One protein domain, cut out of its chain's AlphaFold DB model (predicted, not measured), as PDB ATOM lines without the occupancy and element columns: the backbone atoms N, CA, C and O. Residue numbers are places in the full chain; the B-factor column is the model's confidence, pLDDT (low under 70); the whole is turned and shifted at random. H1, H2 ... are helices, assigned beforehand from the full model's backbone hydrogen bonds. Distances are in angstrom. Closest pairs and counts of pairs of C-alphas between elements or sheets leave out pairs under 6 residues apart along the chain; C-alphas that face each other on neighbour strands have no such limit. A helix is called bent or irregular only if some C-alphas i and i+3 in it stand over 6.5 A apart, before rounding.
ATOM      1  N   HIS A   4     177.836 205.576 146.893       52.53
ATOM      2  CA  HIS A   4     177.500 205.496 145.462       52.53
ATOM      3  C   HIS A   4     178.721 205.484 144.523       52.53
ATOM      4  O   HIS A   4     178.669 204.877 143.455       52.53
ATOM      5  N   SER A   5     179.833 206.117 144.908       54.28
ATOM      6  CA  SER A   5     181.027 206.198 144.050       54.28
ATOM      7  C   SER A   5     181.832 204.887 144.048       54.28
ATOM      8  O   SER A   5     182.355 204.468 143.014       54.28
ATOM      9  N   ALA A   6     181.857 204.184 145.187       59.16
ATOM     10  CA  ALA A   6     182.525 202.891 145.328       59.16
ATOM     11  C   ALA A   6     181.835 201.787 144.506       59.16
ATOM     12  O   ALA A   6     182.511 201.032 143.805       59.16
ATOM     13  N   THR A   7     180.497 201.741 144.507       61.53
ATOM     14  CA  THR A   7     179.720 200.753 143.736       61.53
ATOM     15  C   THR A   7     179.894 200.929 142.225       61.53
ATOM     16  O   THR A   7     180.008 199.944 141.500       61.53
ATOM     17  N   HIS A   8     179.993 202.171 141.738       64.12
ATOM     18  CA  HIS A   8     180.203 202.454 140.313       64.12
ATOM     19  C   HIS A   8     181.607 202.045 139.828       64.12
ATOM     20  O   HIS A   8     181.772 201.546 138.714       64.12
ATOM     21  N   ARG A   9     182.635 202.206 140.675       75.19
ATOM     22  CA  ARG A   9     184.004 201.755 140.375       75.19
ATOM     23  C   ARG A   9     184.104 200.229 140.370       75.19
ATOM     24  O   ARG A   9     184.664 199.679 139.426       75.19
ATOM     25  N   LEU A  10     183.494 199.568 141.355       84.00
ATOM     26  CA  LEU A  10     183.457 198.106 141.442       84.00
ATOM     27  C   LEU A  10     182.697 197.482 140.262       84.00
ATOM     28  O   LEU A  10     183.188 196.546 139.640       84.00
ATOM     29  N   GLY A  11     181.536 198.037 139.900       85.31
ATOM     30  CA  GLY A  11     180.763 197.573 138.745       85.31
ATOM     31  C   GLY A  11     181.546 197.673 137.435       85.31
ATOM     32  O   GLY A  11     181.518 196.748 136.626       85.31
ATOM     33  N   ARG A  12     182.314 198.754 137.248       87.50
ATOM     34  CA  ARG A  12     183.187 198.919 136.079       87.50
ATOM     35  C   ARG A  12     184.330 197.904 136.058       87.50
ATOM     36  O   ARG A  12     184.608 197.344 135.005       87.50
ATOM     37  N   GLU A  13     184.981 197.658 137.191       90.56
ATOM     38  CA  GLU A  13     186.058 196.662 137.293       90.56
ATOM     39  C   GLU A  13     185.542 195.246 136.990       90.56
ATOM     40  O   GLU A  13     186.163 194.519 136.215       90.56
ATOM     41  N   ILE A  14     184.357 194.891 137.502       92.50
ATOM     42  CA  ILE A  14     183.688 193.618 137.192       92.50
ATOM     43  C   ILE A  14     183.334 193.530 135.704       92.50
ATOM     44  O   ILE A  14     183.600 192.507 135.075       92.50
ATOM     45  N   ALA A  15     182.771 194.592 135.123       92.81
ATOM     46  CA  ALA A  15     182.422 194.623 133.705       92.81
ATOM     47  C   ALA A  15     183.659 194.446 132.809       92.81
ATOM     48  O   ALA A  15     183.612 193.676 131.852       92.81
ATOM     49  N   ILE A  16     184.778 195.095 133.149       94.81
ATOM     50  CA  ILE A  16     186.050 194.943 132.430       94.81
ATOM     51  C   ILE A  16     186.577 193.514 132.569       94.81
ATOM     52  O   ILE A  16     186.936 192.901 131.568       94.81
ATOM     53  N   ALA A  17     186.595 192.956 133.782       94.69
ATOM     54  CA  ALA A  17     187.053 191.588 134.005       94.69
ATOM     55  C   ALA A  17     186.212 190.571 133.215       94.69
ATOM     56  O   ALA A  17     186.755 189.650 132.601       94.69
ATOM     57  N   LEU A  18     184.892 190.767 133.179       95.19
ATOM     58  CA  LEU A  18     183.984 189.922 132.416       95.19
ATOM     59  C   LEU A  18     184.216 190.068 130.907       95.19
ATOM     60  O   LEU A  18     184.317 189.055 130.222       95.19
ATOM     61  N   ALA A  19     184.363 191.296 130.406       95.12
ATOM     62  CA  ALA A  19     184.637 191.571 128.997       95.12
ATOM     63  C   ALA A  19     185.979 190.979 128.536       95.12
ATOM     64  O   ALA A  19     186.069 190.400 127.457       95.12
ATOM     65  N   LEU A  20     187.021 191.063 129.366       96.69
ATOM     66  CA  LEU A  20     188.311 190.437 129.071       96.69
ATOM     67  C   LEU A  20     188.199 188.912 129.051       96.69
ATOM     68  O   LEU A  20     188.751 188.264 128.162       96.69
ATOM     69  N   LYS A  21     187.448 188.328 129.990       95.44
ATOM     70  CA  LYS A  21     187.220 186.881 130.035       95.44
ATOM     71  C   LYS A  21     186.451 186.388 128.806       95.44
ATOM     72  O   LYS A  21     186.831 185.373 128.227       95.44
ATOM     73  N   THR A  22     185.400 187.094 128.388       95.62
ATOM     74  CA  THR A  22     184.639 186.736 127.182       95.62
ATOM     75  C   THR A  22     185.470 186.922 125.917       95.62
ATOM     76  O   THR A  22     185.442 186.045 125.056       95.62
ATOM     77  N   ALA A  23     186.269 187.987 125.826       95.25
ATOM     78  CA  ALA A  23     187.190 188.202 124.713       95.25
ATOM     79  C   ALA A  23     188.251 187.093 124.621       95.25
ATOM     80  O   ALA A  23     188.505 186.587 123.531       95.25
ATOM     81  N   ALA A  24     188.821 186.662 125.750       95.75
ATOM     82  CA  ALA A  24     189.770 185.552 125.787       95.75
ATOM     83  C   ALA A  24     189.124 184.237 125.325       95.75
ATOM     84  O   ALA A  24     189.698 183.530 124.503       95.75
ATOM     85  N   LEU A  25     187.910 183.931 125.794       93.12
ATOM     86  CA  LEU A  25     187.167 182.750 125.345       93.12
ATOM     87  C   LEU A  25     186.851 182.804 123.847       93.12
ATOM     88  O   LEU A  25     187.029 181.804 123.157       93.12
ATOM     89  N   ALA A  26     186.423 183.959 123.335       89.62
ATOM     90  CA  ALA A  26     186.177 184.152 121.911       89.62
ATOM     91  C   ALA A  26     187.464 183.972 121.096       89.62
ATOM     92  O   ALA A  26     187.462 183.266 120.092       89.62
ATOM     93  N   LEU A  27     188.579 184.549 121.549       93.12
ATOM     94  CA  LEU A  27     189.875 184.392 120.897       93.12
ATOM     95  C   LEU A  27     190.305 182.922 120.859       93.12
ATOM     96  O   LEU A  27     190.669 182.431 119.796       93.12
ATOM     97  N   LEU A  28     190.207 182.205 121.983       90.44
ATOM     98  CA  LEU A  28     190.484 180.768 122.033       90.44
ATOM     99  C   LEU A  28     189.561 179.996 121.081       90.44
ATOM    100  O   LEU A  28     190.030 179.147 120.331       90.44
ATOM    101  N   TYR A  29     188.271 180.327 121.046       83.88
ATOM    102  CA  TYR A  29     187.333 179.714 120.110       83.88
ATOM    103  C   TYR A  29     187.779 179.906 118.653       83.88
ATOM    104  O   TYR A  29     187.842 178.951 117.891       83.88
ATOM    105  N   PHE A  30     188.155 181.121 118.258       84.44
ATOM    106  CA  PHE A  30     188.565 181.395 116.880       84.44
ATOM    107  C   PHE A  30     189.944 180.840 116.512       84.44
ATOM    108  O   PHE A  30     190.144 180.479 115.353       84.44
ATOM    109  N   LEU A  31     190.876 180.772 117.467       86.56
ATOM    110  CA  LEU A  31     192.215 180.220 117.251       86.56
ATOM    111  C   LEU A  31     192.206 178.693 117.155       86.56
ATOM    112  O   LEU A  31     192.910 178.138 116.317       86.56
ATOM    113  N   PHE A  32     191.429 178.024 118.009       81.56
ATOM    114  CA  PHE A  32     191.442 176.565 118.115       81.56
ATOM    115  C   PHE A  32     190.335 175.877 117.309       81.56
ATOM    116  O   PHE A  32     190.491 174.705 116.997       81.56
ATOM    117  N   PHE A  33     189.258 176.579 116.934       74.69
ATOM    118  CA  PHE A  33     188.171 176.023 116.119       74.69
ATOM    119  C   PHE A  33     188.143 176.690 114.732       74.69
ATOM    120  O   PHE A  33     187.437 177.696 114.516       74.69
ATOM    121  N   PRO A  34     188.913 176.157 113.762       67.06
ATOM    122  CA  PRO A  34     188.861 176.614 112.379       67.06
ATOM    123  C   PRO A  34     187.444 176.453 111.810       67.06
ATOM    124  O   PRO A  34     186.640 175.667 112.307       67.06
ATOM    125  N   ALA A  35     187.109 177.205 110.757       63.47
ATOM    126  CA  ALA A  35     185.755 177.239 110.184       63.47
ATOM    127  C   ALA A  35     185.199 175.852 109.791       63.47
ATOM    128  O   ALA A  35     183.985 175.681 109.750       63.47
ATOM    129  N   SER A  36     186.078 174.877 109.554       64.00
ATOM    130  CA  SER A  36     185.770 173.473 109.271       64.00
ATOM    131  C   SER A  36     185.316 172.655 110.488       64.00
ATOM    132  O   SER A  36     184.619 171.664 110.310       64.00
ATOM    133  N   GLU A  37     185.686 173.056 111.708       60.94
ATOM    134  CA  GLU A  37     185.307 172.388 112.967       60.94
ATOM    135  C   GLU A  37     184.269 173.176 113.768       60.94
ATOM    136  O   GLU A  37     183.760 172.696 114.784       60.94
ATOM    137  N   ARG A  38     183.916 174.386 113.318       62.91
ATOM    138  CA  ARG A  38     182.775 175.100 113.889       62.91
ATOM    139  C   ARG A  38     181.542 174.252 113.622       62.91
ATOM    140  O   ARG A  38     181.233 174.014 112.452       62.91
ATOM    141  N   PRO A  39     180.823 173.796 114.661       60.16
ATOM    142  CA  PRO A  39     179.596 173.063 114.441       60.16
ATOM    143  C   PRO A  39     178.679 173.997 113.658       60.16
ATOM    144  O   PRO A  39     178.277 175.056 114.144       60.16
ATOM    145  N   HIS A  40     178.422 173.642 112.399       57.31
ATOM    146  CA  HIS A  40     177.500 174.355 111.532       57.31
ATOM    147  C   HIS A  40     176.097 174.002 112.015       57.31
ATOM    148  O   HIS A  40     175.364 173.214 111.419       57.31
ATOM    149  N   VAL A  41     175.766 174.507 113.201       61.06
ATOM    150  CA  VAL A  41     174.456 174.363 113.799       61.06
ATOM    151  C   VAL A  41     173.570 175.335 113.043       61.06
ATOM    152  O   VAL A  41     173.371 176.475 113.453       61.06
ATOM    153  N   SER A  42     173.102 174.904 111.873       66.25
ATOM    154  CA  SER A  42     172.019 175.594 111.192       66.25
ATOM    155  C   SER A  42     170.875 175.709 112.203       66.25
ATOM    156  O   SER A  42     170.447 174.679 112.740       66.25
ATOM    157  N   PRO A  43     170.386 176.927 112.499       66.44
ATOM    158  CA  PRO A  43     169.278 177.115 113.427       66.44
ATOM    159  C   PRO A  43     168.073 176.240 113.060       66.44
ATOM    160  O   PRO A  43     167.398 175.729 113.948       66.44
ATOM    161  N   ALA A  44     167.870 175.985 111.760       70.81
ATOM    162  CA  ALA A  44     166.845 175.078 111.255       70.81
ATOM    163  C   ALA A  44     167.081 173.618 111.686       70.81
ATOM    164  O   ALA A  44     166.167 172.972 112.185       70.81
ATOM    165  N   VAL A  45     168.317 173.116 111.589       70.50
ATOM    166  CA  VAL A  45     168.673 171.736 111.980       70.50
ATOM    167  C   VAL A  45     168.575 171.539 113.495       70.50
ATOM    168  O   VAL A  45     168.202 170.466 113.970       70.50
ATOM    169  N   MET A  46     168.896 172.571 114.281       77.31
ATOM    170  CA  MET A  46     168.743 172.516 115.736       77.31
ATOM    171  C   MET A  46     167.272 172.550 116.153       77.31
ATOM    172  O   MET A  46     166.883 171.783 117.032       77.31
ATOM    173  N   ALA A  47     166.457 173.381 115.495       76.81
ATOM    174  CA  ALA A  47     165.012 173.414 115.695       76.81
ATOM    175  C   ALA A  47     164.381 172.057 115.360       76.81
ATOM    176  O   ALA A  47     163.663 171.503 116.188       76.81
ATOM    177  N   GLU A  48     164.711 171.467 114.208       74.88
ATOM    178  CA  GLU A  48     164.219 170.137 113.836       74.88
ATOM    179  C   GLU A  48     164.562 169.076 114.886       74.88
ATOM    180  O   GLU A  48     163.678 168.336 115.302       74.88
ATOM    181  N   LYS A  49     165.804 169.030 115.387       75.56
ATOM    182  CA  LYS A  49     166.192 168.068 116.435       75.56
ATOM    183  C   LYS A  49     165.490 168.313 117.773       75.56
ATOM    184  O   LYS A  49     165.183 167.350 118.474       75.56
ATOM    185  N   LEU A  50     165.246 169.572 118.133       75.38
ATOM    186  CA  LEU A  50     164.587 169.936 119.386       75.38
ATOM    187  C   LEU A  50     163.092 169.587 119.350       75.38
ATOM    188  O   LEU A  50     162.590 168.955 120.273       75.38
ATOM    189  N   PHE A  51     162.403 169.914 118.252       75.88
ATOM    190  CA  PHE A  51     160.975 169.632 118.081       75.88
ATOM    191  C   PHE A  51     160.682 168.176 117.687       75.88
ATOM    192  O   PHE A  51     159.603 167.672 117.990       75.88
ATOM    193  N   ALA A  52     161.621 167.470 117.049       67.31
ATOM    194  CA  ALA A  52     161.495 166.031 116.804       67.31
ATOM    195  C   ALA A  52     161.590 165.216 118.104       67.31
ATOM    196  O   ALA A  52     160.960 164.169 118.210       67.31
ATOM    197  N   ARG A  53     162.343 165.703 119.100       61.75
ATOM    198  CA  ARG A  53     162.449 165.076 120.424       61.75
ATOM    199  C   ARG A  53     161.208 165.302 121.298       61.75
ATOM    200  O   ARG A  53     160.954 164.486 122.169       61.75
ATOM    201  N   ASP A  54     160.451 166.369 121.055       59.44
ATOM    202  CA  ASP A  54     159.232 166.715 121.808       59.44
ATOM    203  C   ASP A  54     157.984 165.932 121.339       59.44
ATOM    204  O   ASP A  54     156.987 165.851 122.047       59.44
ATOM    205  N   ARG A  55     158.037 165.319 120.145       58.06
ATOM    206  CA  ARG A  55     156.958 164.479 119.579       58.06
ATOM    207  C   ARG A  55     157.121 162.970 119.822       58.06
ATOM    208  O   ARG A  55     156.332 162.204 119.269       58.06
ATOM    209  N   GLY A  56     158.157 162.552 120.550       51.19
ATOM    210  CA  GLY A  56     158.487 161.145 120.811       51.19
ATOM    211  C   GLY A  56     157.989 160.657 122.158       51.19
ATOM    212  O   GLY A  56     158.215 161.386 123.147       51.19
TER     213      GLY A  56
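This is residues 4 to 56 of the 56 residues of an uncharacterized protein of Methylosinus sp. sav-2 (UniProt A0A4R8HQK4). Two helices, a long one and a short one, form an open V, with H1 as the long arm, H2 as the end of the other arm, and the corner in the loop of residues 33 to 42. Nothing packs between the arms, and H1 sticks out with residues 4 to 28, H2 with its whole length. The printed part has 53 residues with two named helices, H1 then H2, and no named strand; the class is all helix. The whole is extended, with a radius of gyration of the C-alphas of 19.0 A, and flat, spanning 54 by 31 by 13 A.

Find C-alpha 4 at (177.500, 205.496, 145.462); from there H1, residues 4 to 32, runs 42.2 A to C-alpha 32 at (191.442, 176.565, 118.115). Read on through residues 33 to 42 to reach H2, residues 43 to 54, which is 16.7 A long and ends at C-alpha 54 at (159.232, 166.715, 121.808).

Start from H1 and look for H2: the two are apart, with no C-alpha of the one within 8 A of the other. The link between them has 10 residues and is short, not tight. In the backbones of H1 and H2 you will find every O i to N i+4 pair within hydrogen-bond range. Neither helix is bent.

Compare Ser 5 with Gly 56, whose C-alphas are the two farthest apart, at 55.5 A. The printed part has no cut and ends at residue 56, the chain's last. In the B-factor column the mean pLDDT of the printed part is 76.6; look for values under 70 at residues 4 to 8, 34 to 43 and 52 to 56, where the model's confidence is low.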